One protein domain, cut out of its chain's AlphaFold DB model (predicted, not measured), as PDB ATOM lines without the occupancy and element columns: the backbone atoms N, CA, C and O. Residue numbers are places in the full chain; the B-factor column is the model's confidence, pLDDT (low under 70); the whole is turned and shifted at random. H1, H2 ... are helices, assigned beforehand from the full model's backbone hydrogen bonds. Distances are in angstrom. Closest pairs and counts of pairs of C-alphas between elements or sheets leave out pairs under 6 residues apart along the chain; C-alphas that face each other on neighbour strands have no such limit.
ATOM      1  N   ASP A 150     308.843 179.895 337.729       79.62
ATOM      2  CA  ASP A 150     309.803 178.775 337.752       79.62
ATOM      3  C   ASP A 150     309.434 177.644 336.778       79.62
ATOM      4  O   ASP A 150     310.301 176.920 336.308       79.62
ATOM      5  N   ASP A 151     308.140 177.447 336.502       80.56
ATOM      6  CA  ASP A 151     307.666 176.416 335.572       80.56
ATOM      7  C   ASP A 151     307.740 176.912 334.121       80.56
ATOM      8  O   ASP A 151     308.035 176.128 333.220       80.56
ATOM      9  N   LYS A 152     307.490 178.208 333.884       81.44
ATOM     10  CA  LYS A 152     307.654 178.837 332.564       81.44
ATOM     11  C   LYS A 152     309.115 178.859 332.145       81.44
ATOM     12  O   LYS A 152     309.423 178.363 331.069       81.44
ATOM     13  N   THR A 153     310.000 179.353 333.011       83.19
ATOM     14  CA  THR A 153     311.451 179.368 332.770       83.19
ATOM     15  C   THR A 153     311.980 177.957 332.508       83.19
ATOM     16  O   THR A 153     312.698 177.758 331.535       83.19
ATOM     17  N   TRP A 154     311.531 176.948 333.267       81.19
ATOM     18  CA  TRP A 154     311.830 175.536 332.983       81.19
ATOM     19  C   TRP A 154     311.415 175.086 331.579       81.19
ATOM     20  O   TRP A 154     312.201 174.444 330.880       81.19
ATOM     21  N   MET A 155     310.185 175.399 331.155       80.75
ATOM     22  CA  MET A 155     309.738 175.073 329.799       80.75
ATOM     23  C   MET A 155     310.541 175.833 328.743       80.75
ATOM     24  O   MET A 155     310.871 175.246 327.719       80.75
ATOM     25  N   GLU A 156     310.856 177.108 328.972       81.50
ATOM     26  CA  GLU A 156     311.627 177.940 328.048       81.50
ATOM     27  C   GLU A 156     313.041 177.384 327.852       81.50
ATOM     28  O   GLU A 156     313.416 177.123 326.708       81.50
ATOM     29  N   THR A 157     313.771 177.087 328.935       83.88
ATOM     30  CA  THR A 157     315.095 176.442 328.885       83.88
ATOM     31  C   THR A 157     315.044 175.117 328.124       83.88
ATOM     32  O   THR A 157     315.788 174.952 327.157       83.88
ATOM     33  N   ALA A 158     314.106 174.227 328.474       78.50
ATOM     34  CA  ALA A 158     313.944 172.947 327.786       78.50
ATOM     35  C   ALA A 158     313.605 173.127 326.294       78.50
ATOM     36  O   ALA A 158     314.143 172.423 325.449       78.50
ATOM     37  N   THR A 159     312.749 174.091 325.926       78.06
ATOM     38  CA  THR A 159     312.451 174.364 324.506       78.06
ATOM     39  C   THR A 159     313.604 175.013 323.746       78.06
ATOM     40  O   THR A 159     313.692 174.818 322.536       78.06
ATOM     41  N   GLY A 160     314.475 175.767 324.420       79.50
ATOM     42  CA  GLY A 160     315.699 176.306 323.829       79.50
ATOM     43  C   GLY A 160     316.650 175.179 323.441       79.50
ATOM     44  O   GLY A 160     316.986 175.052 322.264       79.50
ATOM     45  N   GLN A 161     316.961 174.327 324.422       81.88
ATOM     46  CA  GLN A 161     317.790 173.125 324.312       81.88
ATOM     47  C   GLN A 161     317.266 172.129 323.265       81.88
ATOM     48  O   GLN A 161     317.973 171.773 322.328       81.88
ATOM     49  N   LEU A 162     315.985 171.750 323.335       78.62
ATOM     50  CA  LEU A 162     315.367 170.844 322.356       78.62
ATOM     51  C   LEU A 162     315.388 171.387 320.922       78.62
ATOM     52  O   LEU A 162     315.263 170.615 319.979       78.62
ATOM     53  N   ALA A 163     315.532 172.699 320.741       75.12
ATOM     54  CA  ALA A 163     315.652 173.320 319.431       75.12
ATOM     55  C   ALA A 163     317.119 173.536 318.996       75.12
ATOM     56  O   ALA A 163     317.361 174.274 318.037       75.12
ATOM     57  N   GLU A 164     318.095 172.950 319.694       78.69
ATOM     58  CA  GLU A 164     319.486 172.772 319.240       78.69
ATOM     59  C   GLU A 164     319.667 171.436 318.493       78.69
ATOM     60  O   GLU A 164     320.485 171.366 317.573       78.69
ATOM     61  N   LEU A 165     318.816 170.439 318.801       77.25
ATOM     62  CA  LEU A 165     318.696 169.143 318.106       77.25
ATOM     63  C   LEU A 165     318.341 169.260 316.616       77.25
ATOM     64  O   LEU A 165     318.555 168.317 315.860       77.25
ATOM     65  N   ASN A 166     317.789 170.394 316.177       78.06
ATOM     66  CA  ASN A 166     317.581 170.667 314.757       78.06
ATOM     67  C   ASN A 166     318.962 170.817 314.096       78.06
ATOM     68  O   ASN A 166     319.591 171.870 314.229       78.06
ATOM     69  N   THR A 167     319.451 169.777 313.421       73.50
ATOM     70  CA  THR A 167     320.750 169.756 312.725       73.50
ATOM     71  C   THR A 167     320.707 170.432 311.364       73.50
ATOM     72  O   THR A 167     321.680 171.076 310.973       73.50
ATOM     73  N   ASP A 168     319.579 170.302 310.671       84.81
ATOM     74  CA  ASP A 168     319.498 170.509 309.230       84.81
ATOM     75  C   ASP A 168     319.500 171.999 308.872       84.81
ATOM     76  O   ASP A 168     318.803 172.812 309.491       84.81
ATOM     77  N   GLU A 169     320.305 172.375 307.880       87.94
ATOM     78  CA  GLU A 169     320.411 173.759 307.417       87.94
ATOM     79  C   GLU A 169     319.184 174.182 306.594       87.94
ATOM     80  O   GLU A 169     318.427 173.357 306.079       87.94
ATOM     81  N   PHE A 170     318.950 175.493 306.504       90.31
ATOM     82  CA  PHE A 170     317.824 176.028 305.746       90.31
ATOM     83  C   PHE A 170     318.125 175.998 304.243       90.31
ATOM     84  O   PHE A 170     319.054 176.647 303.771       90.31
ATOM     85  N   ASP A 171     317.296 175.276 303.500       92.69
ATOM     86  CA  ASP A 171     317.393 175.082 302.057       92.69
ATOM     87  C   ASP A 171     316.751 176.266 301.307       92.69
ATOM     88  O   ASP A 171     315.526 176.353 301.148       92.69
ATOM     89  N   GLU A 172     317.596 177.203 300.867       89.88
ATOM     90  CA  GLU A 172     317.188 178.389 300.103       89.88
ATOM     91  C   GLU A 172     316.710 178.058 298.675       89.88
ATOM     92  O   GLU A 172     315.939 178.833 298.106       89.88
ATOM     93  N   GLU A 173     317.087 176.905 298.106       91.50
ATOM     94  CA  GLU A 173     316.594 176.462 296.795       91.50
ATOM     95  C   GLU A 173     315.151 175.958 296.916       91.50
ATOM     96  O   GLU A 173     314.253 176.409 296.199       91.50
ATOM     97  N   LYS A 174     314.883 175.090 297.899       94.19
ATOM     98  CA  LYS A 174     313.539 174.574 298.204       94.19
ATOM     99  C   LYS A 174     312.587 175.645 298.720       94.19
ATOM    100  O   LYS A 174     311.376 175.483 298.529       94.19
ATOM    101  N   TRP A 175     313.092 176.692 299.375       95.38
ATOM    102  CA  TRP A 175     312.313 177.798 299.946       95.38
ATOM    103  C   TRP A 175     312.747 179.175 299.430       95.38
ATOM    104  O   TRP A 175     312.863 180.141 300.183       95.38
ATOM    105  N   HIS A 176     312.903 179.289 298.113       94.56
ATOM    106  CA  HIS A 176     313.114 180.571 297.445       94.56
ATOM    107  C   HIS A 176     311.972 181.582 297.708       94.56
ATOM    108  O   HIS A 176     310.812 181.216 297.930       94.56
ATOM    109  N   TYR A 177     312.279 182.884 297.601       94.75
ATOM    110  CA  TYR A 177     311.365 184.002 297.909       94.75
ATOM    111  C   TYR A 177     309.954 183.868 297.312       94.75
ATOM    112  O   TYR A 177     308.965 184.184 297.971       94.75
ATOM    113  N   GLY A 178     309.852 183.392 296.064       95.31
ATOM    114  CA  GLY A 178     308.573 183.200 295.372       95.31
ATOM    115  C   GLY A 178     307.651 182.200 296.075       95.31
ATOM    116  O   GLY A 178     306.485 182.510 296.301       95.31
ATOM    117  N   LYS A 179     308.184 181.051 296.499       96.88
ATOM    118  CA  LYS A 179     307.416 180.009 297.190       96.88
ATOM    119  C   LYS A 179     307.031 180.412 298.612       96.88
ATOM    120  O   LYS A 179     305.942 180.084 299.073       96.88
ATOM    121  N   ILE A 180     307.883 181.178 299.301       97.06
ATOM    122  CA  ILE A 180     307.519 181.756 300.605       97.06
ATOM    123  C   ILE A 180     306.367 182.763 300.445       97.06
ATOM    124  O   ILE A 180     305.471 182.782 301.282       97.06
ATOM    125  N   LEU A 181     306.319 183.560 299.367       96.56
ATOM    126  CA  LEU A 181     305.148 184.402 299.081       96.56
ATOM    127  C   LEU A 181     303.901 183.585 298.726       96.56
ATOM    128  O   LEU A 181     302.815 183.928 299.188       96.56
ATOM    129  N   GLU A 182     304.045 182.510 297.951       96.81
ATOM    130  CA  GLU A 182     302.944 181.593 297.629       96.81
ATOM    131  C   GLU A 182     302.343 180.963 298.894       96.81
ATOM    132  O   GLU A 182     301.121 180.871 299.020       96.81
ATOM    133  N   ALA A 183     303.177 180.637 299.890       97.50
ATOM    134  CA  ALA A 183     302.726 180.178 301.201       97.50
ATOM    135  C   ALA A 183     301.743 181.163 301.862       97.50
ATOM    136  O   ALA A 183     300.775 180.743 302.483       97.50
ATOM    137  N   PHE A 184     301.922 182.480 301.704       97.00
ATOM    138  CA  PHE A 184     300.981 183.465 302.259       97.00
ATOM    139  C   PHE A 184     299.614 183.489 301.559       97.00
ATOM    140  O   PHE A 184     298.707 184.150 302.068       97.00
ATOM    141  N   VAL A 185     299.441 182.770 300.449       96.62
ATOM    142  CA  VAL A 185     298.173 182.621 299.713       96.62
ATOM    143  C   VAL A 185     297.613 181.195 299.829       96.62
ATOM    144  O   VAL A 185     296.401 181.017 299.839       96.62
ATOM    145  N   ASN A 186     298.468 180.174 299.948       97.56
ATOM    146  CA  ASN A 186     298.078 178.762 299.945       97.56
ATOM    147  C   ASN A 186     298.230 178.113 301.332       97.56
ATOM    148  O   ASN A 186     299.342 177.950 301.839       97.56
ATOM    149  N   GLU A 187     297.108 177.673 301.918       97.56
ATOM    150  CA  GLU A 187     297.052 177.100 303.273       97.56
ATOM    151  C   GLU A 187     298.013 175.913 303.464       97.56
ATOM    152  O   GLU A 187     298.706 175.823 304.481       97.56
ATOM    153  N   LYS A 188     298.102 175.031 302.460       97.69
ATOM    154  CA  LYS A 188     298.938 173.827 302.505       97.69
ATOM    155  C   LYS A 188     300.426 174.175 302.448       97.69
ATOM    156  O   LYS A 188     301.215 173.629 303.215       97.69
ATOM    157  N   ILE A 189     300.810 175.116 301.587       97.88
ATOM    158  CA  ILE A 189     302.212 175.547 301.467       97.88
ATOM    159  C   ILE A 189     302.644 176.304 302.735       97.88
ATOM    160  O   ILE A 189     303.783 176.151 303.172       97.88
ATOM    161  N   MET A 190     301.739 177.038 303.398       98.00
ATOM    162  CA  MET A 190     302.005 177.602 304.730       98.00
ATOM    163  C   MET A 190     302.208 176.517 305.797       98.00
ATOM    164  O   MET A 190     303.126 176.641 306.607       98.00
ATOM    165  N   GLN A 191     301.407 175.446 305.798       97.88
ATOM    166  CA  GLN A 191     301.600 174.309 306.709       97.88
ATOM    167  C   GLN A 191     302.979 173.668 306.507       97.88
ATOM    168  O   GLN A 191     303.735 173.514 307.468       97.88
ATOM    169  N   GLU A 192     303.344 173.382 305.252       97.62
ATOM    170  CA  GLU A 192     304.661 172.852 304.880       97.62
ATOM    171  C   GLU A 192     305.801 173.802 305.296       97.62
ATOM    172  O   GLU A 192     306.814 173.349 305.833       97.62
ATOM    173  N   PHE A 193     305.637 175.120 305.118       97.38
ATOM    174  CA  PHE A 193     306.629 176.127 305.514       97.38
ATOM    175  C   PHE A 193     306.823 176.190 307.031       97.38
ATOM    176  O   PHE A 193     307.958 176.199 307.507       97.38
ATOM    177  N   VAL A 194     305.734 176.197 307.807       97.06
ATOM    178  CA  VAL A 194     305.800 176.224 309.275       97.06
ATOM    179  C   VAL A 194     306.410 174.927 309.813       97.06
ATOM    180  O   VAL A 194     307.303 174.989 310.655       97.06
ATOM    181  N   ALA A 195     306.008 173.760 309.300       95.50
ATOM    182  CA  ALA A 195     306.576 172.470 309.706       95.50
ATOM    183  C   ALA A 195     308.086 172.392 309.402       95.50
ATOM    184  O   ALA A 195     308.880 171.957 310.243       95.50
ATOM    185  N   TYR A 196     308.502 172.899 308.238       95.25
ATOM    186  CA  TYR A 196     309.909 173.030 307.863       95.25
ATOM    187  C   TYR A 196     310.674 173.978 308.808       95.25
ATOM    188  O   TYR A 196     311.705 173.613 309.374       95.25
ATOM    189  N   LYS A 197     310.128 175.171 309.079       94.31
ATOM    190  CA  LYS A 197     310.714 176.171 309.990       94.31
ATOM    191  C   LYS A 197     310.798 175.738 311.458       94.31
ATOM    192  O   LYS A 197     311.577 176.335 312.199       94.31
ATOM    193  N   LEU A 198     310.019 174.741 311.878       92.00
ATOM    194  CA  LEU A 198     310.081 174.142 313.217       92.00
ATOM    195  C   LEU A 198     311.163 173.056 313.354       92.00
ATOM    196  O   LEU A 198     311.547 172.732 314.477       92.00
ATOM    197  N   THR A 199     311.638 172.496 312.239       90.25
ATOM    198  CA  THR A 199     312.563 171.344 312.194       90.25
ATOM    199  C   THR A 199     313.971 171.698 311.716       90.25
ATOM    200  O   THR A 199     314.916 171.000 312.061       90.25
ATOM    201  N   HIS A 200     314.131 172.805 310.989       91.06
ATOM    202  CA  HIS A 200     315.415 173.233 310.424       91.06
ATOM    203  C   HIS A 200     316.020 174.408 311.206       91.06
ATOM    204  O   HIS A 200     315.338 175.106 311.968       91.06
ATOM    205  N   ARG A 201     317.321 174.639 311.020       87.19
ATOM    206  CA  ARG A 201     318.035 175.805 311.553       87.19
ATOM    207  C   ARG A 201     317.584 177.095 310.858       87.19
ATOM    208  O   ARG A 201     316.941 177.098 309.811       87.19
ATOM    209  N   THR A 202     317.883 178.225 311.484       88.00
ATOM    210  CA  THR A 202     317.632 179.556 310.920       88.00
ATOM    211  C   THR A 202     318.756 179.968 309.977       88.00
ATOM    212  O   THR A 202     319.923 179.693 310.258       88.00
ATOM    213  N   THR A 203     318.425 180.700 308.915       88.44
ATOM    214  CA  THR A 203     319.420 181.385 308.076       88.44
ATOM    215  C   THR A 203     320.141 182.491 308.853       88.44
ATOM    216  O   THR A 203     319.770 182.848 309.975       88.44
ATOM    217  N   LYS A 204     321.185 183.055 308.236       87.31
ATOM    218  CA  LYS A 204     321.959 184.194 308.757       87.31
ATOM    219  C   LYS A 204     321.976 185.361 307.765       87.31
ATOM    220  O   LYS A 204     323.017 185.983 307.557       87.31
ATOM    221  N   HIS A 205     320.845 185.662 307.121       89.94
ATOM    222  CA  HIS A 205     320.774 186.817 306.224       89.94
ATOM    223  C   HIS A 205     321.066 188.100 307.004       89.94
ATOM    224  O   HIS A 205     320.609 188.276 308.135       89.94
ATOM    225  N   LYS A 206     321.788 189.031 306.385       92.31
ATOM    226  CA  LYS A 206     322.101 190.315 307.005       92.31
ATOM    227  C   LYS A 206     320.867 191.220 306.990       92.31
ATOM    228  O   LYS A 206     320.466 191.706 305.936       92.31
ATOM    229  N   ILE A 207     320.288 191.471 308.161       94.56
ATOM    230  CA  ILE A 207     319.220 192.459 308.361       94.56
ATOM    231  C   ILE A 207     319.825 193.638 309.136       94.56
ATOM    232  O   ILE A 207     320.533 193.397 310.115       94.56
ATOM    233  N   PRO A 208     319.611 194.899 308.720       96.50
ATOM    234  CA  PRO A 208     320.050 196.056 309.496       96.50
ATOM    235  C   PRO A 208     319.420 196.098 310.896       96.50
ATOM    236  O   PRO A 208     318.250 195.748 311.072       96.50
ATOM    237  N   THR A 209     320.203 196.505 311.894       96.50
ATOM    238  CA  THR A 209     319.885 196.301 313.312       96.50
ATOM    239  C   THR A 209     318.627 197.045 313.762       96.50
ATOM    240  O   THR A 209     317.835 196.495 314.531       96.50
ATOM    241  N   ALA A 210     318.391 198.278 313.299       96.12
ATOM    242  CA  ALA A 210     317.188 199.012 313.693       96.12
ATOM    243  C   ALA A 210     315.924 198.429 313.035       96.12
ATOM    244  O   ALA A 210     314.875 198.373 313.682       96.12
ATOM    245  N   ILE A 211     316.016 197.924 311.798       96.75
ATOM    246  CA  ILE A 211     314.939 197.143 311.169       96.75
ATOM    247  C   ILE A 211     314.684 195.846 311.953       96.75
ATOM    248  O   ILE A 211     313.539 195.577 312.319       96.75
ATOM    249  N   GLU A 212     315.722 195.064 312.259       95.94
ATOM    250  CA  GLU A 212     315.598 193.798 312.997       95.94
ATOM    251  C   GLU A 212     314.902 193.994 314.353       95.94
ATOM    252  O   GLU A 212     313.960 193.268 314.681       95.94
ATOM    253  N   LEU A 213     315.290 195.026 315.112       95.56
ATOM    254  CA  LEU A 213     314.653 195.373 316.385       95.56
ATOM    255  C   LEU A 213     313.154 195.663 316.225       95.56
ATOM    256  O   LEU A 213     312.348 195.195 317.031       95.56
ATOM    257  N   LYS A 214     312.749 196.382 315.171       97.00
ATOM    258  CA  LYS A 214     311.327 196.652 314.898       97.00
ATOM    259  C   LYS A 214     310.538 195.378 314.590       97.00
ATOM    260  O   LYS A 214     309.407 195.247 315.057       97.00
ATOM    261  N   PHE A 215     311.127 194.425 313.865       95.69
ATOM    262  CA  PHE A 215     310.515 193.114 313.628       95.69
ATOM    263  C   PHE A 215     310.444 192.264 314.905       95.69
ATOM    264  O   PHE A 215     309.392 191.694 315.196       95.69
ATOM    265  N   LYS A 216     311.510 192.244 315.717       94.06
ATOM    266  CA  LYS A 216     311.560 191.550 317.017       94.06
ATOM    267  C   LYS A 216     310.434 191.996 317.956       94.06
ATOM    268  O   LYS A 216     309.823 191.156 318.613       94.06
ATOM    269  N   TYR A 217     310.127 193.295 317.979       95.62
ATOM    270  CA  TYR A 217     309.024 193.868 318.761       95.62
ATOM    271  C   TYR A 217     307.687 193.973 318.002       95.62
ATOM    272  O   TYR A 217     306.710 194.456 318.572       95.62
ATOM    273  N   ARG A 218     307.611 193.484 316.754       95.25
ATOM    274  CA  ARG A 218     306.391 193.440 315.919       95.25
ATOM    275  C   ARG A 218     305.724 194.815 315.760       95.25
ATOM    276  O   ARG A 218     304.500 194.944 315.848       95.25
ATOM    277  N   ASP A 219     306.532 195.854 315.548       95.38
ATOM    278  CA  ASP A 219     306.076 197.245 315.533       95.38
ATOM    279  C   ASP A 219     305.178 197.561 314.320       95.38
ATOM    280  O   ASP A 219     305.638 197.905 313.228       95.38
ATOM    281  N   LYS A 220     303.857 197.510 314.533       93.69
ATOM    282  CA  LYS A 220     302.833 197.858 313.530       93.69
ATOM    283  C   LYS A 220     302.910 199.320 313.052       93.69
ATOM    284  O   LYS A 220     302.287 199.663 312.048       93.69
ATOM    285  N   SER A 221     303.665 200.183 313.738       94.19
ATOM    286  CA  SER A 221     303.892 201.586 313.377       94.19
ATOM    287  C   SER A 221     305.162 201.822 312.541       94.19
ATOM    288  O   SER A 221     305.475 202.979 312.254       94.19
ATOM    289  N   PHE A 222     305.855 200.766 312.079       96.06
ATOM    290  CA  PHE A 222     307.113 200.845 311.313       96.06
ATOM    291  C   PHE A 222     307.149 201.986 310.282       96.06
ATOM    292  O   PHE A 222     308.017 202.849 310.357       96.06
ATOM    293  N   PHE A 223     306.177 202.028 309.360       95.31
ATOM    294  CA  PHE A 223     306.077 203.071 308.327       95.31
ATOM    295  C   PHE A 223     305.342 204.340 308.790       95.31
ATOM    296  O   PHE A 223     305.467 205.375 308.146       95.31
ATOM    297  N   ARG A 224     304.567 204.284 309.884       94.25
ATOM    298  CA  ARG A 224     303.874 205.460 310.452       94.25
ATOM    299  C   ARG A 224     304.837 206.405 311.171       94.25
ATOM    300  O   ARG A 224     304.565 207.591 311.258       94.25
ATOM    301  N   THR A 225     305.953 205.874 311.666       93.75
ATOM    302  CA  THR A 225     307.021 206.632 312.338       93.75
ATOM    303  C   THR A 225     308.032 207.257 311.370       93.75
ATOM    304  O   THR A 225     309.023 207.824 311.819       93.75
ATOM    305  N   PHE A 226     307.814 207.168 310.051       96.88
ATOM    306  CA  PHE A 226     308.705 207.783 309.065       96.88
ATOM    307  C   PHE A 226     308.529 209.310 309.064       96.88
ATOM    308  O   PHE A 226     307.442 209.823 308.799       96.88
ATOM    309  N   ALA A 227     309.615 210.035 309.322       95.50
ATOM    310  CA  ALA A 227     309.660 211.489 309.303       95.50
ATOM    311  C   ALA A 227     310.067 212.011 307.915       95.50
ATOM    312  O   ALA A 227     310.941 211.454 307.247       95.50
ATOM    313  N   ARG A 228     309.468 213.132 307.488       93.50
ATOM    314  CA  ARG A 228     309.899 213.847 306.270       93.50
ATOM    315  C   ARG A 228     311.190 214.638 306.497       93.50
ATOM    316  O   ARG A 228     312.042 214.690 305.618       93.50
ATOM    317  N   ASN A 229     311.337 215.242 307.677       92.38
ATOM    318  CA  ASN A 229     312.489 216.067 308.026       92.38
ATOM    319  C   ASN A 229     313.726 215.191 308.293       92.38
ATOM    320  O   ASN A 229     313.707 214.347 309.190       92.38
ATOM    321  N   ALA A 230     314.807 215.436 307.547       91.25
ATOM    322  CA  ALA A 230     316.074 214.713 307.656       91.25
ATOM    323  C   ALA A 230     316.657 214.695 309.084       91.25
ATOM    324  O   ALA A 230     317.212 213.679 309.491       91.25
ATOM    325  N   LYS A 231     316.475 215.772 309.866       92.50
ATOM    326  CA  LYS A 231     316.968 215.881 311.254       92.50
ATOM    327  C   LYS A 231     316.283 214.915 312.229       92.50
ATOM    328  O   LYS A 231     316.839 214.631 313.283       92.50
ATOM    329  N   PHE A 232     315.090 214.422 311.889       92.31
ATOM    330  CA  PHE A 232     314.257 213.587 312.760       92.31
ATOM    331  C   PHE A 232     313.980 212.191 312.178       92.31
ATOM    332  O   PHE A 232     313.094 211.492 312.667       92.31
ATOM    333  N   LYS A 233     314.713 211.760 311.138       95.25
ATOM    334  CA  LYS A 233     314.567 210.405 310.585       95.25
ATOM    335  C   LYS A 233     315.031 209.357 311.608       95.25
ATOM    336  O   LYS A 233     316.209 209.354 311.969       95.25
ATOM    337  N   PRO A 234     314.163 208.439 312.070       95.94
ATOM    338  CA  PRO A 234     314.584 207.360 312.951       95.94
ATOM    339  C   PRO A 234     315.487 206.361 312.211       95.94
ATOM    340  O   PRO A 234     315.395 206.191 310.993       95.94
ATOM    341  N   ALA A 235     316.333 205.650 312.959       96.44
ATOM    342  CA  ALA A 235     317.341 204.749 312.393       96.44
ATOM    343  C   ALA A 235     316.761 203.691 311.433       96.44
ATOM    344  O   ALA A 235     317.326 203.461 310.367       96.44
ATOM    345  N   HIS A 236     315.599 203.106 311.750       96.94
ATOM    346  CA  HIS A 236     314.958 202.097 310.895       96.94
ATOM    347  C   HIS A 236     314.428 202.670 309.570       96.94
ATOM    348  O   HIS A 236     314.347 201.932 308.591       96.94
ATOM    349  N   GLN A 237     314.103 203.969 309.511       97.50
ATOM    350  CA  GLN A 237     313.792 204.647 308.249       97.50
ATOM    351  C   GLN A 237     315.060 204.810 307.411       97.50
ATOM    352  O   GLN A 237     315.046 204.439 306.243       97.50
ATOM    353  N   MET A 238     316.155 205.308 307.996       97.31
ATOM    354  CA  MET A 238     317.421 205.504 307.274       97.31
ATOM    355  C   MET A 238     317.979 204.184 306.720       97.31
ATOM    356  O   MET A 238     318.428 204.126 305.578       97.31
ATOM    357  N   GLU A 239     317.910 203.103 307.503       97.62
ATOM    358  CA  GLU A 239     318.296 201.760 307.054       97.62
ATOM    359  C   GLU A 239     317.397 201.244 305.915       97.62
ATOM    360  O   GLU A 239     317.904 200.667 304.954       97.62
ATOM    361  N   PHE A 240     316.078 201.461 305.993       97.69
ATOM    362  CA  PHE A 240     315.136 201.008 304.963       97.69
ATOM    363  C   PHE A 240     315.272 201.809 303.661       97.69
ATOM    364  O   PHE A 240     315.317 201.218 302.582       97.69
ATOM    365  N   GLU A 241     315.378 203.137 303.758       97.56
ATOM    366  CA  GLU A 241     315.644 204.025 302.621       97.56
ATOM    367  C   GLU A 241     316.953 203.633 301.929       97.56
ATOM    368  O   GLU A 241     316.960 203.470 300.715       97.56
ATOM    369  N   LYS A 242     318.019 203.324 302.682       97.69
ATOM    370  CA  LYS A 242     319.288 202.848 302.112       97.69
ATOM    371  C   LYS A 242     319.149 201.552 301.301       97.69
ATOM    372  O   LYS A 242     319.728 201.463 300.220       97.69
ATOM    373  N   ILE A 243     318.401 200.551 301.789       97.44
ATOM    374  CA  ILE A 243     318.138 199.316 301.018       97.44
ATOM    375  C   ILE A 243     317.356 199.649 299.741       97.44
ATOM    376  O   ILE A 243     317.668 199.134 298.668       97.44
ATOM    377  N   TYR A 244     316.337 200.502 299.857       97.69
ATOM    378  CA  TYR A 244     315.485 200.893 298.740       97.69
ATOM    379  C   TYR A 244     316.252 201.679 297.664       97.69
ATOM    380  O   TYR A 244     316.167 201.331 296.488       97.69
ATOM    381  N   ASP A 245     317.053 202.671 298.048       97.00
ATOM    382  CA  ASP A 245     317.860 203.474 297.128       97.00
ATOM    383  C   ASP A 245     318.929 202.619 296.433       97.00
ATOM    384  O   ASP A 245     319.143 202.756 295.227       97.00
ATOM    385  N   GLN A 246     319.541 201.666 297.152       97.38
ATOM    386  CA  GLN A 246     320.447 200.685 296.553       97.38
ATOM    387  C   GLN A 246     319.716 199.773 295.553       97.38
ATOM    388  O   GLN A 246     320.236 199.530 294.466       97.38
ATOM    389  N   ALA A 247     318.495 199.325 295.860       97.00
ATOM    390  CA  ALA A 247     317.687 198.532 294.933       97.00
ATOM    391  C   ALA A 247     317.278 199.322 293.673       97.00
ATOM    392  O   ALA A 247     317.294 198.778 292.568       97.00
ATOM    393  N   VAL A 248     316.976 200.619 293.810       96.31
ATOM    394  CA  VAL A 248     316.729 201.521 292.673       96.31
ATOM    395  C   VAL A 248     318.000 201.725 291.841       96.31
ATOM    396  O   VAL A 248     317.920 201.689 290.614       96.31
ATOM    397  N   ALA A 249     319.165 201.908 292.467       96.00
ATOM    398  CA  ALA A 249     320.440 202.048 291.763       96.00
ATOM    399  C   ALA A 249     320.819 200.771 290.988       96.00
ATOM    400  O   ALA A 249     321.153 200.848 289.806       96.00
ATOM    401  N   ASN A 250     320.681 199.601 291.617       96.31
ATOM    402  CA  ASN A 250     320.924 198.303 290.987       96.31
ATOM    403  C   ASN A 250     319.977 198.059 289.802       96.31
ATOM    404  O   ASN A 250     320.426 197.649 288.734       96.31
ATOM    405  N   TYR A 251     318.682 198.365 289.955       96.06
ATOM    406  CA  TYR A 251     317.707 198.281 288.864       96.06
ATOM    407  C   TYR A 251     318.091 199.186 287.682       96.06
ATOM    408  O   TYR A 251     318.096 198.742 286.535       96.06
ATOM    409  N   LYS A 252     318.462 200.445 287.955       93.69
ATOM    410  CA  LYS A 252     318.923 201.387 286.924       93.69
ATOM    411  C   LYS A 252     320.149 200.865 286.176       93.69
ATOM    412  O   LYS A 252     320.151 200.888 284.950       93.69
ATOM    413  N   GLY A 253     321.150 200.357 286.900       93.75
ATOM    414  CA  GLY A 253     322.368 199.793 286.313       93.75
ATOM    415  C   GLY A 253     322.111 198.537 285.476       93.75
ATOM    416  O   GLY A 253     322.630 198.431 284.371       93.75
ATOM    417  N   LYS A 254     321.259 197.620 285.954       94.50
ATOM    418  CA  LYS A 254     320.902 196.369 285.256       94.50
ATOM    419  C   LYS A 254     320.207 196.598 283.906       94.50
ATOM    420  O   LYS A 254     320.297 195.749 283.024       94.50
ATOM    421  N   HIS A 255     319.501 197.717 283.759       90.94
ATOM    422  CA  HIS A 255     318.681 198.018 282.584       90.94
ATOM    423  C   HIS A 255     319.151 199.246 281.785       90.94
ATOM    424  O   HIS A 255     318.461 199.641 280.850       90.94
ATOM    425  N   SER A 256     320.287 199.856 282.144       89.62
ATOM    426  CA  SER A 256     320.795 201.111 281.556       89.62
ATOM    427  C   SER A 256     319.781 202.273 281.585       89.62
ATOM    428  O   SER A 256     319.688 203.066 280.654       89.62
ATOM    429  N   ILE A 257     318.991 202.379 282.660       88.44
ATOM    430  CA  ILE A 257     317.907 203.370 282.797       88.44
ATOM    431  C   ILE A 257     318.350 204.550 283.664       88.44
ATOM    432  O   ILE A 257     318.698 204.372 284.834       88.44
ATOM    433  N   THR A 258     318.203 205.778 283.164       83.69
ATOM    434  CA  THR A 258     318.498 206.981 283.959       83.69
ATOM    435  C   THR A 258     317.345 207.366 284.892       83.69
ATOM    436  O   THR A 258     317.586 207.720 286.055       83.69
ATOM    437  N   VAL A 259     316.085 207.256 284.447       84.69
ATOM    438  CA  VAL A 259     314.898 207.691 285.211       84.69
ATOM    439  C   VAL A 259     313.875 206.563 285.375       84.69
ATOM    440  O   VAL A 259     313.384 205.985 284.412       84.69
ATOM    441  N   THR A 260     313.512 206.271 286.628       87.56
ATOM    442  CA  THR A 260     312.459 205.306 286.976       87.56
ATOM    443  C   THR A 260     311.116 206.003 287.168       87.56
ATOM    444  O   THR A 260     311.028 206.974 287.925       87.56
ATOM    445  N   ASN A 261     310.067 205.479 286.525       88.38
ATOM    446  CA  ASN A 261     308.693 205.935 286.733       88.38
ATOM    447  C   ASN A 261     308.185 205.562 288.145       88.38
ATOM    448  O   ASN A 261     308.827 204.820 288.898       88.38
ATOM    449  N   ARG A 262     307.015 206.091 288.522       88.31
ATOM    450  CA  ARG A 262     306.398 205.804 289.826       88.31
ATOM    451  C   ARG A 262     306.057 204.323 290.003       88.31
ATOM    452  O   ARG A 262     306.281 203.784 291.079       88.31
ATOM    453  N   GLU A 263     305.547 203.676 288.962       90.62
ATOM    454  CA  GLU A 263     305.110 202.281 289.018       90.62
ATOM    455  C   GLU A 263     306.260 201.325 289.353       90.62
ATOM    456  O   GLU A 263     306.163 200.568 290.315       90.62
ATOM    457  N   ILE A 264     307.393 201.422 288.649       92.88
ATOM    458  CA  ILE A 264     308.598 200.638 288.945       92.88
ATOM    459  C   ILE A 264     309.124 200.950 290.350       92.88
ATOM    460  O   ILE A 264     309.531 200.038 291.063       92.88
ATOM    461  N   ARG A 265     309.073 202.206 290.809       94.19
ATOM    462  CA  ARG A 265     309.429 202.552 292.199       94.19
ATOM    463  C   ARG A 265     308.516 201.866 293.221       94.19
ATOM    464  O   ARG A 265     309.011 201.324 294.208       94.19
ATOM    465  N   ASP A 266     307.210 201.832 292.969       95.06
ATOM    466  CA  ASP A 266     306.237 201.141 293.819       95.06
ATOM    467  C   ASP A 266     306.423 199.603 293.762       95.06
ATOM    468  O   ASP A 266     306.353 198.945 294.807       95.06
ATOM    469  N   GLN A 267     306.783 199.028 292.605       95.44
ATOM    470  CA  GLN A 267     307.192 197.620 292.473       95.44
ATOM    471  C   GLN A 267     308.472 197.310 293.272       95.44
ATOM    472  O   GLN A 267     308.485 196.359 294.056       95.44
ATOM    473  N   ILE A 268     309.528 198.123 293.141       96.44
ATOM    474  CA  ILE A 268     310.791 197.970 293.886       96.44
ATOM    475  C   ILE A 268     310.530 198.068 295.393       96.44
ATOM    476  O   ILE A 268     310.963 197.202 296.148       96.44
ATOM    477  N   ASN A 269     309.752 199.054 295.846       96.75
ATOM    478  CA  ASN A 269     309.337 199.210 297.244       96.75
ATOM    479  C   ASN A 269     308.580 197.967 297.758       96.75
ATOM    480  O   ASN A 269     308.860 197.479 298.855       96.75
ATOM    481  N   LYS A 270     307.666 197.400 296.954       96.69
ATOM    482  CA  LYS A 270     306.962 196.144 297.272       96.69
ATOM    483  C   LYS A 270     307.936 194.968 297.402       96.69
ATOM    484  O   LYS A 270     307.881 194.259 298.406       96.69
ATOM    485  N   LYS A 271     308.867 194.797 296.458       96.88
ATOM    486  CA  LYS A 271     309.894 193.739 296.494       96.88
ATOM    487  C   LYS A 271     310.843 193.898 297.686       96.88
ATOM    488  O   LYS A 271     311.100 192.917 298.373       96.88
ATOM    489  N   VAL A 272     311.295 195.115 298.000       97.38
ATOM    490  CA  VAL A 272     312.132 195.405 299.181       97.38
ATOM    491  C   VAL A 272     311.405 195.002 300.463       97.38
ATOM    492  O   VAL A 272     311.954 194.238 301.251       97.38
ATOM    493  N   ARG A 273     310.134 195.398 300.637       97.44
ATOM    494  CA  ARG A 273     309.320 194.974 301.795       97.44
ATOM    495  C   ARG A 273     309.218 193.455 301.911       97.44
ATOM    496  O   ARG A 273     309.371 192.912 303.003       97.44
ATOM    497  N   GLN A 274     308.952 192.788 300.789       97.44
ATOM    498  CA  GLN A 274     308.839 191.336 300.719       97.44
ATOM    499  C   GLN A 274     310.159 190.648 301.082       97.44
ATOM    500  O   GLN A 274     310.166 189.838 302.005       97.44
ATOM    501  N   LYS A 275     311.287 191.022 300.461       96.62
ATOM    502  CA  LYS A 275     312.602 190.433 300.765       96.62
ATOM    503  C   LYS A 275     312.997 190.665 302.226       96.62
ATOM    504  O   LYS A 275     313.401 189.723 302.893       96.62
ATOM    505  N   THR A 276     312.806 191.875 302.766       97.25
ATOM    506  CA  THR A 276     313.113 192.176 304.178       97.25
ATOM    507  C   THR A 276     312.315 191.298 305.146       97.25
ATOM    508  O   THR A 276     312.888 190.750 306.086       97.25
ATOM    509  N   ALA A 277     311.010 191.127 304.920       97.56
ATOM    510  CA  ALA A 277     310.178 190.290 305.781       97.56
ATOM    511  C   ALA A 277     310.453 188.788 305.613       97.56
ATOM    512  O   ALA A 277     310.395 188.060 306.602       97.56
ATOM    513  N   ILE A 278     310.781 188.328 304.401       97.12
ATOM    514  CA  ILE A 278     311.171 186.935 304.151       97.12
ATOM    515  C   ILE A 278     312.510 186.632 304.826       97.12
ATOM    516  O   ILE A 278     312.559 185.689 305.608       97.12
ATOM    517  N   ASN A 279     313.535 187.474 304.639       96.25
ATOM    518  CA  ASN A 279     314.829 187.349 305.323       96.25
ATOM    519  C   ASN A 279     314.657 187.293 306.846       96.25
ATOM    520  O   ASN A 279     315.347 186.541 307.532       96.25
ATOM    521  N   PHE A 280     313.728 188.083 307.391       96.88
ATOM    522  CA  PHE A 280     313.393 188.004 308.807       96.88
ATOM    523  C   PHE A 280     312.743 186.660 309.173       96.88
ATOM    524  O   PHE A 280     313.148 186.057 310.160       96.88
ATOM    525  N   LEU A 281     311.771 186.160 308.405       96.38
ATOM    526  CA  LEU A 281     311.108 184.875 308.678       96.38
ATOM    527  C   LEU A 281     312.057 183.673 308.570       96.38
ATOM    528  O   LEU A 281     311.949 182.738 309.365       96.38
ATOM    529  N   THR A 282     312.993 183.683 307.623       94.88
ATOM    530  CA  THR A 282     314.001 182.624 307.474       94.88
ATOM    531  C   THR A 282     315.045 182.695 308.596       94.88
ATOM    532  O   THR A 282     315.371 181.651 309.176       94.88
ATOM    533  N   ASN A 283     315.439 183.898 309.037       94.62
ATOM    534  CA  ASN A 283     316.261 184.103 310.239       94.62
ATOM    535  C   ASN A 283     315.509 183.812 311.560       94.62
ATOM    536  O   ASN A 283     316.134 183.515 312.575       94.62
ATOM    537  N   TYR A 284     314.177 183.908 311.593       93.62
ATOM    538  CA  TYR A 284     313.396 183.760 312.824       93.62
ATOM    539  C   TYR A 284     313.295 182.292 313.262       93.62
ATOM    540  O   TYR A 284     312.905 181.412 312.488       93.62
ATOM    541  N   LYS A 285     313.615 182.018 314.532       91.44
ATOM    542  CA  LYS A 285     313.467 180.691 315.148       91.44
ATOM    543  C   LYS A 285     312.026 180.519 315.630       91.44
ATOM    544  O   LYS A 285     311.654 181.036 316.684       91.44
ATOM    545  N   MET A 286     311.201 179.814 314.853       91.69
ATOM    546  CA  MET A 286     309.831 179.499 315.262       91.69
ATOM    547  C   MET A 286     309.848 178.534 316.451       91.69
ATOM    548  O   MET A 286     310.547 177.526 316.440       91.69
ATOM    549  N   THR A 287     309.060 178.834 317.482       89.69
ATOM    550  CA  THR A 287     308.831 177.919 318.608       89.69
ATOM    551  C   THR A 287     307.536 177.145 318.381       89.69
ATOM    552  O   THR A 287     306.636 177.626 317.692       89.69
ATOM    553  N   LYS A 288     307.382 175.967 319.003       89.88
ATOM    554  CA  LYS A 288     306.116 175.204 319.008       89.88
ATOM    555  C   LYS A 288     305.059 175.869 319.915       89.88
ATOM    556  O   LYS A 288     304.607 175.290 320.908       89.88
ATOM    557  N   GLN A 289     304.715 177.119 319.608       90.69
ATOM    558  CA  GLN A 289     303.683 177.941 320.239       90.69
ATOM    559  C   GLN A 289     302.826 178.583 319.131       90.69
ATOM    560  O   GLN A 289     303.255 179.579 318.542       90.69
ATOM    561  N   PRO A 290     301.611 178.071 318.847       93.88
ATOM    562  CA  PRO A 290     300.819 178.554 317.714       93.88
ATOM    563  C   PRO A 290     300.526 180.065 317.783       93.88
ATOM    564  O   PRO A 290     300.544 180.732 316.757       93.88
ATOM    565  N   GLN A 291     300.354 180.641 318.985       94.25
ATOM    566  CA  GLN A 291     300.104 182.084 319.161       94.25
ATOM    567  C   GLN A 291     301.245 182.948 318.622       94.25
ATOM    568  O   GLN A 291     300.997 183.978 318.004       94.25
ATOM    569  N   GLU A 292     302.492 182.541 318.853       93.62
ATOM    570  CA  GLU A 292     303.659 183.315 318.436       93.62
ATOM    571  C   GLU A 292     303.944 183.140 316.939       93.62
ATOM    572  O   GLU A 292     304.315 184.115 316.283       93.62
ATOM    573  N   ILE A 293     303.671 181.947 316.387       96.00
ATOM    574  CA  ILE A 293     303.700 181.681 314.939       96.00
ATOM    575  C   ILE A 293     302.658 182.547 314.213       96.00
ATOM    576  O   ILE A 293     303.006 183.269 313.281       96.00
ATOM    577  N   VAL A 294     301.395 182.550 314.656       97.38
ATOM    578  CA  VAL A 294     300.338 183.361 314.021       97.38
ATOM    579  C   VAL A 294     300.685 184.849 314.079       97.38
ATOM    580  O   VAL A 294     300.713 185.503 313.040       97.38
ATOM    581  N   LYS A 295     301.055 185.376 315.258       96.69
ATOM    582  CA  LYS A 295     301.432 186.794 315.418       96.69
ATOM    583  C   LYS A 295     302.575 187.212 314.490       96.69
ATOM    584  O   LYS A 295     302.551 188.336 313.991       96.69
ATOM    585  N   ILE A 296     303.589 186.360 314.291       97.25
ATOM    586  CA  ILE A 296     304.732 186.720 313.444       97.25
ATOM    587  C   ILE A 296     304.391 186.635 311.952       97.25
ATOM    588  O   ILE A 296     304.763 187.534 311.200       97.25
ATOM    589  N   LEU A 297     303.610 185.632 311.536       97.69
ATOM    590  CA  LEU A 297     303.124 185.514 310.160       97.69
ATOM    591  C   LEU A 297     302.189 186.674 309.790       97.69
ATOM    592  O   LEU A 297     302.376 187.287 308.742       97.69
ATOM    593  N   GLU A 298     301.242 187.041 310.657       97.25
ATOM    594  CA  GLU A 298     300.353 188.193 310.439       97.25
ATOM    595  C   GLU A 298     301.123 189.518 310.362       97.25
ATOM    596  O   GLU A 298     300.843 190.350 309.494       97.25
ATOM    597  N   TYR A 299     302.121 189.710 311.231       97.69
ATOM    598  CA  TYR A 299     302.980 190.893 311.197       97.69
ATOM    599  C   TYR A 299     303.744 190.997 309.867       97.69
ATOM    600  O   TYR A 299     303.684 192.033 309.198       97.69
ATOM    601  N   CYS A 300     304.401 189.916 309.441       97.69
ATOM    602  CA  CYS A 300     305.127 189.879 308.174       97.69
ATOM    603  C   CYS A 300     304.188 190.048 306.968       97.69
ATOM    604  O   CYS A 300     304.482 190.861 306.093       97.69
ATOM    605  N   LYS A 301     303.023 189.387 306.942       96.62
ATOM    606  CA  LYS A 301     301.988 189.571 305.906       96.62
ATOM    607  C   LYS A 301     301.577 191.041 305.763       96.62
ATOM    608  O   LYS A 301     301.557 191.569 304.649       96.62
ATOM    609  N   GLY A 302     301.312 191.714 306.886       96.44
ATOM    610  CA  GLY A 302     300.968 193.137 306.920       96.44
ATOM    611  C   GLY A 302     302.103 194.045 306.432       96.44
ATOM    612  O   GLY A 302     301.862 194.960 305.645       96.44
ATOM    613  N   PHE A 303     303.349 193.767 306.830       97.00
ATOM    614  CA  PHE A 303     304.531 194.511 306.374       97.00
ATOM    615  C   PHE A 303     304.741 194.396 304.854       97.00
ATOM    616  O   PHE A 303     305.002 195.395 304.176       97.00
ATOM    617  N   MET A 304     304.580 193.182 304.318       96.69
ATOM    618  CA  MET A 304     304.716 192.870 302.892       96.69
ATOM    619  C   MET A 304     303.556 193.373 302.026       96.69
ATOM    620  O   MET A 304     303.706 193.417 300.805       96.69
ATOM    621  N   LYS A 305     302.415 193.738 302.633       95.31
ATOM    622  CA  LYS A 305     301.145 194.020 301.941       95.31
ATOM    623  C   LYS A 305     300.727 192.880 300.995       95.31
ATOM    624  O   LYS A 305     300.443 193.112 299.821       95.31
ATOM    625  N   VAL A 306     300.729 191.642 301.495       95.31
ATOM    626  CA  VAL A 306     300.177 190.496 300.749       95.31
ATOM    627  C   VAL A 306     298.675 190.410 301.008       95.31
ATOM    628  O   VAL A 306     298.241 190.152 302.133       95.31
ATOM    629  N   GLU A 307     297.892 190.627 299.955       93.44
ATOM    630  CA  GLU A 307     296.451 190.380 299.937       93.44
ATOM    631  C   GLU A 307     296.206 188.870 299.965       93.44
ATOM    632  O   GLU A 307     296.715 188.129 299.127       93.44
ATOM    633  N   SER A 308     295.503 188.400 300.995       92.75
ATOM    634  CA  SER A 308     295.183 186.985 301.191       92.75
ATOM    635  C   SER A 308     294.151 186.839 302.310       92.75
ATOM    636  O   SER A 308     294.080 187.683 303.212       92.75
ATOM    637  N   ASP A 309     293.386 185.757 302.293       92.94
ATOM    638  CA  ASP A 309     292.377 185.403 303.293       92.94
ATOM    639  C   ASP A 309     292.951 184.630 304.501       92.94
ATOM    640  O   ASP A 309     292.267 184.467 305.508       92.94
ATOM    641  N   LEU A 310     294.223 184.209 304.451       93.81
ATOM    642  CA  LEU A 310     294.925 183.577 305.575       93.81
ATOM    643  C   LEU A 310     295.159 184.566 306.731       93.81
ATOM    644  O   LEU A 310     296.172 185.273 306.769       93.81
ATOM    645  N   THR A 311     294.224 184.639 307.674       94.00
ATOM    646  CA  THR A 311     294.304 185.442 308.908       94.00
ATOM    647  C   THR A 311     293.707 184.678 310.095       94.00
ATOM    648  O   THR A 311     292.976 183.703 309.903       94.00
ATOM    649  N   GLY A 312     294.037 185.090 311.326       93.69
ATOM    650  CA  GLY A 312     293.396 184.611 312.555       93.69
ATOM    651  C   GLY A 312     293.294 183.086 312.662       93.69
ATOM    652  O   GLY A 312     294.303 182.377 312.650       93.69
ATOM    653  N   ASP A 313     292.061 182.585 312.748       95.38
ATOM    654  CA  ASP A 313     291.745 181.173 313.002       95.38
ATOM    655  C   ASP A 313     292.241 180.211 311.904       95.38
ATOM    656  O   ASP A 313     292.567 179.055 312.196       95.38
ATOM    657  N   LYS A 314     292.379 180.678 310.652       96.44
ATOM    658  CA  LYS A 314     292.988 179.879 309.572       96.44
ATOM    659  C   LYS A 314     294.467 179.630 309.849       96.44
ATOM    660  O   LYS A 314     294.903 178.482 309.920       96.44
ATOM    661  N   LEU A 315     295.231 180.700 310.093       96.69
ATOM    662  CA  LEU A 315     296.650 180.603 310.454       96.69
ATOM    663  C   LEU A 315     296.849 179.837 311.768       96.69
ATOM    664  O   LEU A 315     297.815 179.088 311.896       96.69
ATOM    665  N   TRP A 316     295.929 179.977 312.726       97.06
ATOM    666  CA  TRP A 316     295.921 179.187 313.957       97.06
ATOM    667  C   TRP A 316     295.802 177.688 313.680       97.06
ATOM    668  O   TRP A 316     296.577 176.897 314.218       97.06
ATOM    669  N   THR A 317     294.856 177.295 312.830       97.62
ATOM    670  CA  THR A 317     294.633 175.894 312.455       97.62
ATOM    671  C   THR A 317     295.861 175.328 311.741       97.62
ATOM    672  O   THR A 317     296.398 174.309 312.173       97.62
ATOM    673  N   ILE A 318     296.384 176.051 310.746       97.81
ATOM    674  CA  ILE A 318     297.606 175.700 310.005       97.81
ATOM    675  C   ILE A 318     298.808 175.526 310.945       97.81
ATOM    676  O   ILE A 318     299.510 174.521 310.869       97.81
ATOM    677  N   ALA A 319     299.029 176.466 311.871       97.12
ATOM    678  CA  ALA A 319     300.139 176.394 312.820       97.12
ATOM    679  C   ALA A 319     300.008 175.211 313.795       97.12
ATOM    680  O   ALA A 319     301.017 174.613 314.164       97.12
ATOM    681  N   ASN A 320     298.788 174.846 314.210       95.75
ATOM    682  CA  ASN A 320     298.573 173.659 315.039       95.75
ATOM    683  C   ASN A 320     298.819 172.362 314.260       95.75
ATOM    684  O   ASN A 320     299.506 171.492 314.788       95.75
ATOM    685  N   LEU A 321     298.316 172.248 313.024       96.69
ATOM    686  CA  LEU A 321     298.558 171.087 312.159       96.69
ATOM    687  C   LEU A 321     300.060 170.905 311.898       96.69
ATOM    688  O   LEU A 321     300.612 169.865 312.239       96.69
ATOM    689  N   ALA A 322     300.748 171.964 311.463       96.44
ATOM    690  CA  ALA A 322     302.195 171.955 311.256       96.44
ATOM    691  C   ALA A 322     302.989 171.595 312.527       96.44
ATOM    692  O   ALA A 322     304.024 170.937 312.451       96.44
ATOM    693  N   ILE A 323     302.523 171.994 313.720       94.62
ATOM    694  CA  ILE A 323     303.133 171.541 314.977       94.62
ATOM    695  C   ILE A 323     302.899 170.041 315.184       94.62
ATOM    696  O   ILE A 323     303.866 169.357 315.516       94.62
ATOM    697  N   GLN A 324     301.679 169.525 314.988       93.81
ATOM    698  CA  GLN A 324     301.372 168.094 315.147       93.81
ATOM    699  C   GLN A 324     302.184 167.216 314.188       93.81
ATOM    700  O   GLN A 324     302.751 166.224 314.636       93.81
ATOM    701  N   ASP A 325     302.334 167.625 312.926       93.88
ATOM    702  CA  ASP A 325     303.126 166.908 311.914       93.88
ATOM    703  C   ASP A 325     304.613 166.769 312.306       93.88
ATOM    704  O   ASP A 325     305.303 165.859 311.855       93.88
ATOM    705  N   THR A 326     305.117 167.653 313.179       91.44
ATOM    706  CA  THR A 326     306.497 167.620 313.704       91.44
ATOM    707  C   THR A 326     306.637 166.907 315.058       91.44
ATOM    708  O   THR A 326     307.690 167.011 315.698       91.44
ATOM    709  N   LEU A 327     305.589 166.242 315.556       91.75
ATOM    710  CA  LEU A 327     305.640 165.443 316.787       91.75
ATOM    711  C   LEU A 327     305.853 163.960 316.464       91.75
ATOM    712  O   LEU A 327     305.168 163.380 315.628       91.75
ATOM    713  N   LYS A 328     306.784 163.322 317.178       92.69
ATOM    714  CA  LYS A 328     307.021 161.872 317.093       92.69
ATOM    715  C   LYS A 328     305.956 161.120 317.906       92.69
ATOM    716  O   LYS A 328     305.402 161.671 318.854       92.69
ATOM    717  N   ALA A 329     305.676 159.854 317.606       94.69
ATOM    718  CA  ALA A 329     304.885 159.023 318.521       94.69
ATOM    719  C   ALA A 329     305.668 158.789 319.829       94.69
ATOM    720  O   ALA A 329     306.883 158.579 319.780       94.69
ATOM    721  N   LEU A 330     305.003 158.847 320.989       95.25
ATOM    722  CA  LEU A 330     305.642 158.506 322.266       95.25
ATOM    723  C   LEU A 330     305.967 156.994 322.302       95.25
ATOM    724  O   LEU A 330     305.072 156.194 322.019       95.25
ATOM    725  N   PRO A 331     307.200 156.582 322.657       95.44
ATOM    726  CA  PRO A 331     307.520 155.177 322.909       95.44
ATOM    727  C   PRO A 331     306.656 154.566 324.026       95.44
ATOM    728  O   PRO A 331     306.145 155.269 324.895       95.44
ATOM    729  N   ALA A 332     306.500 153.241 324.027       92.94
ATOM    730  CA  ALA A 332     305.756 152.540 325.083       92.94
ATOM    731  C   ALA A 332     306.521 152.477 326.421       92.94
ATOM    732  O   ALA A 332     305.913 152.309 327.479       92.94
ATOM    733  N   ASP A 333     307.846 152.624 326.371       94.00
ATOM    734  CA  ASP A 333     308.745 152.546 327.515       94.00
ATOM    735  C   ASP A 333     309.720 153.741 327.521       94.00
ATOM    736  O   ASP A 333     310.205 154.126 326.447       94.00
ATOM    737  N   PRO A 334     310.018 154.354 328.686       93.12
ATOM    738  CA  PRO A 334     310.933 155.491 328.781       93.12
ATOM    739  C   PRO A 334     312.359 155.233 328.278       93.12
ATOM    740  O   PRO A 334     313.020 156.204 327.911       93.12
ATOM    741  N   GLU A 335     312.843 153.987 328.225       91.94
ATOM    742  CA  GLU A 335     314.159 153.663 327.648       91.94
ATOM    743  C   GLU A 335     314.169 153.749 326.112       91.94
ATOM    744  O   GLU A 335     315.224 153.919 325.509       91.94
TER     745      GLU A 335
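This is residues 150 to 335 of the 682 residues of an uncharacterized protein of Gigaspora rosea (UniProt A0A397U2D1). A long helix, H6, runs through an elongated body of helices: H5 crosses its first half at one end of the body, H7 folds back from it as a helical hairpin, and H8 and H3 pack together by the start of H7. H4 packs across the start of H5, short H2 is by the second half of H6, and residues 150 to 155 of H1 and the tail 327 to 335 stick out. You are reading 186 printed residues with eight named helices, H1 to H8 in order, and no named strand; the class is all helix. The whole is only just compact, close to loose, with a radius of gyration of the C-alphas of 19.1 A. It spans 70 by 34 by 31 A, and without the free ends the body spans 52 by 33 by 31 A.

Find C-alpha 262 at (306.398, 205.804, 289.826); from there H6, residues 262 to 283, runs 31.4 A to C-alpha 283 at (316.261, 184.103, 310.239). Before it comes H5, residues 235 to 255, 30.6 A long, and after it H7, residues 290 to 304, 21.0 A long. Look next for H3 at residues 187 to 199, 18.8 A long, and H8 at residues 313 to 325, 18.3 A long. H1, residues 150 to 162, is 18.2 A long and begins at C-alpha 150, (309.803, 178.775, 337.752). The short ones are H2, residues 177 to 183, and H4, residues 209 to 216.

Start at H6, the hub, which touches H2, H5 and H7. With residues 243 to 248 alone, H5 touches H6 at a steep tilt of 60 degrees, opposite ways; their closest C-alphas, Tyr 244 and Val 272, are 6.4 A apart. H7 forms a helical hairpin with H6 at a shallow tilt of 22 degrees, and touches it with residues 300 to 304 alone; the closest C-alphas, Gln 274 and Met 304, are 4.9 A apart. H2 and H6 only just touch, with 3 pairs of C-alphas within 8 A, the closest being Tyr 177 and Ile 278 at 6.9 A. Farther out, H7 touches H8 with residues 290 to 294 alone, closest at the C-alphas of Pro 290 and Ala 319, 5.4 A. H3 and H8 touch at a steep tilt of 47 degrees, the same way, with the C-alphas of Ala 195 and Ala 322 closest at 4.7 A. H3 touches H2 too, closest at the C-alphas of Met 190 and Ala 183, 4.4 A. H4 touches H5, with the C-alphas of Ala 210 and His 236 closest at 4.7 A. H1 touches no helix. In H1 to H8, every backbone O i to N i+4 pair is within hydrogen-bond range.

Look at Thr 258 and Asp 333 for the two C-alphas farthest apart, 70.4 A. The printed part has no cut. The links H1 to H2, 14 residues, and H4 to H5, 18 residues, are long. The mean pLDDT of the printed part is 93.1; no printed residue is under 70, and H1 has a mean of 81.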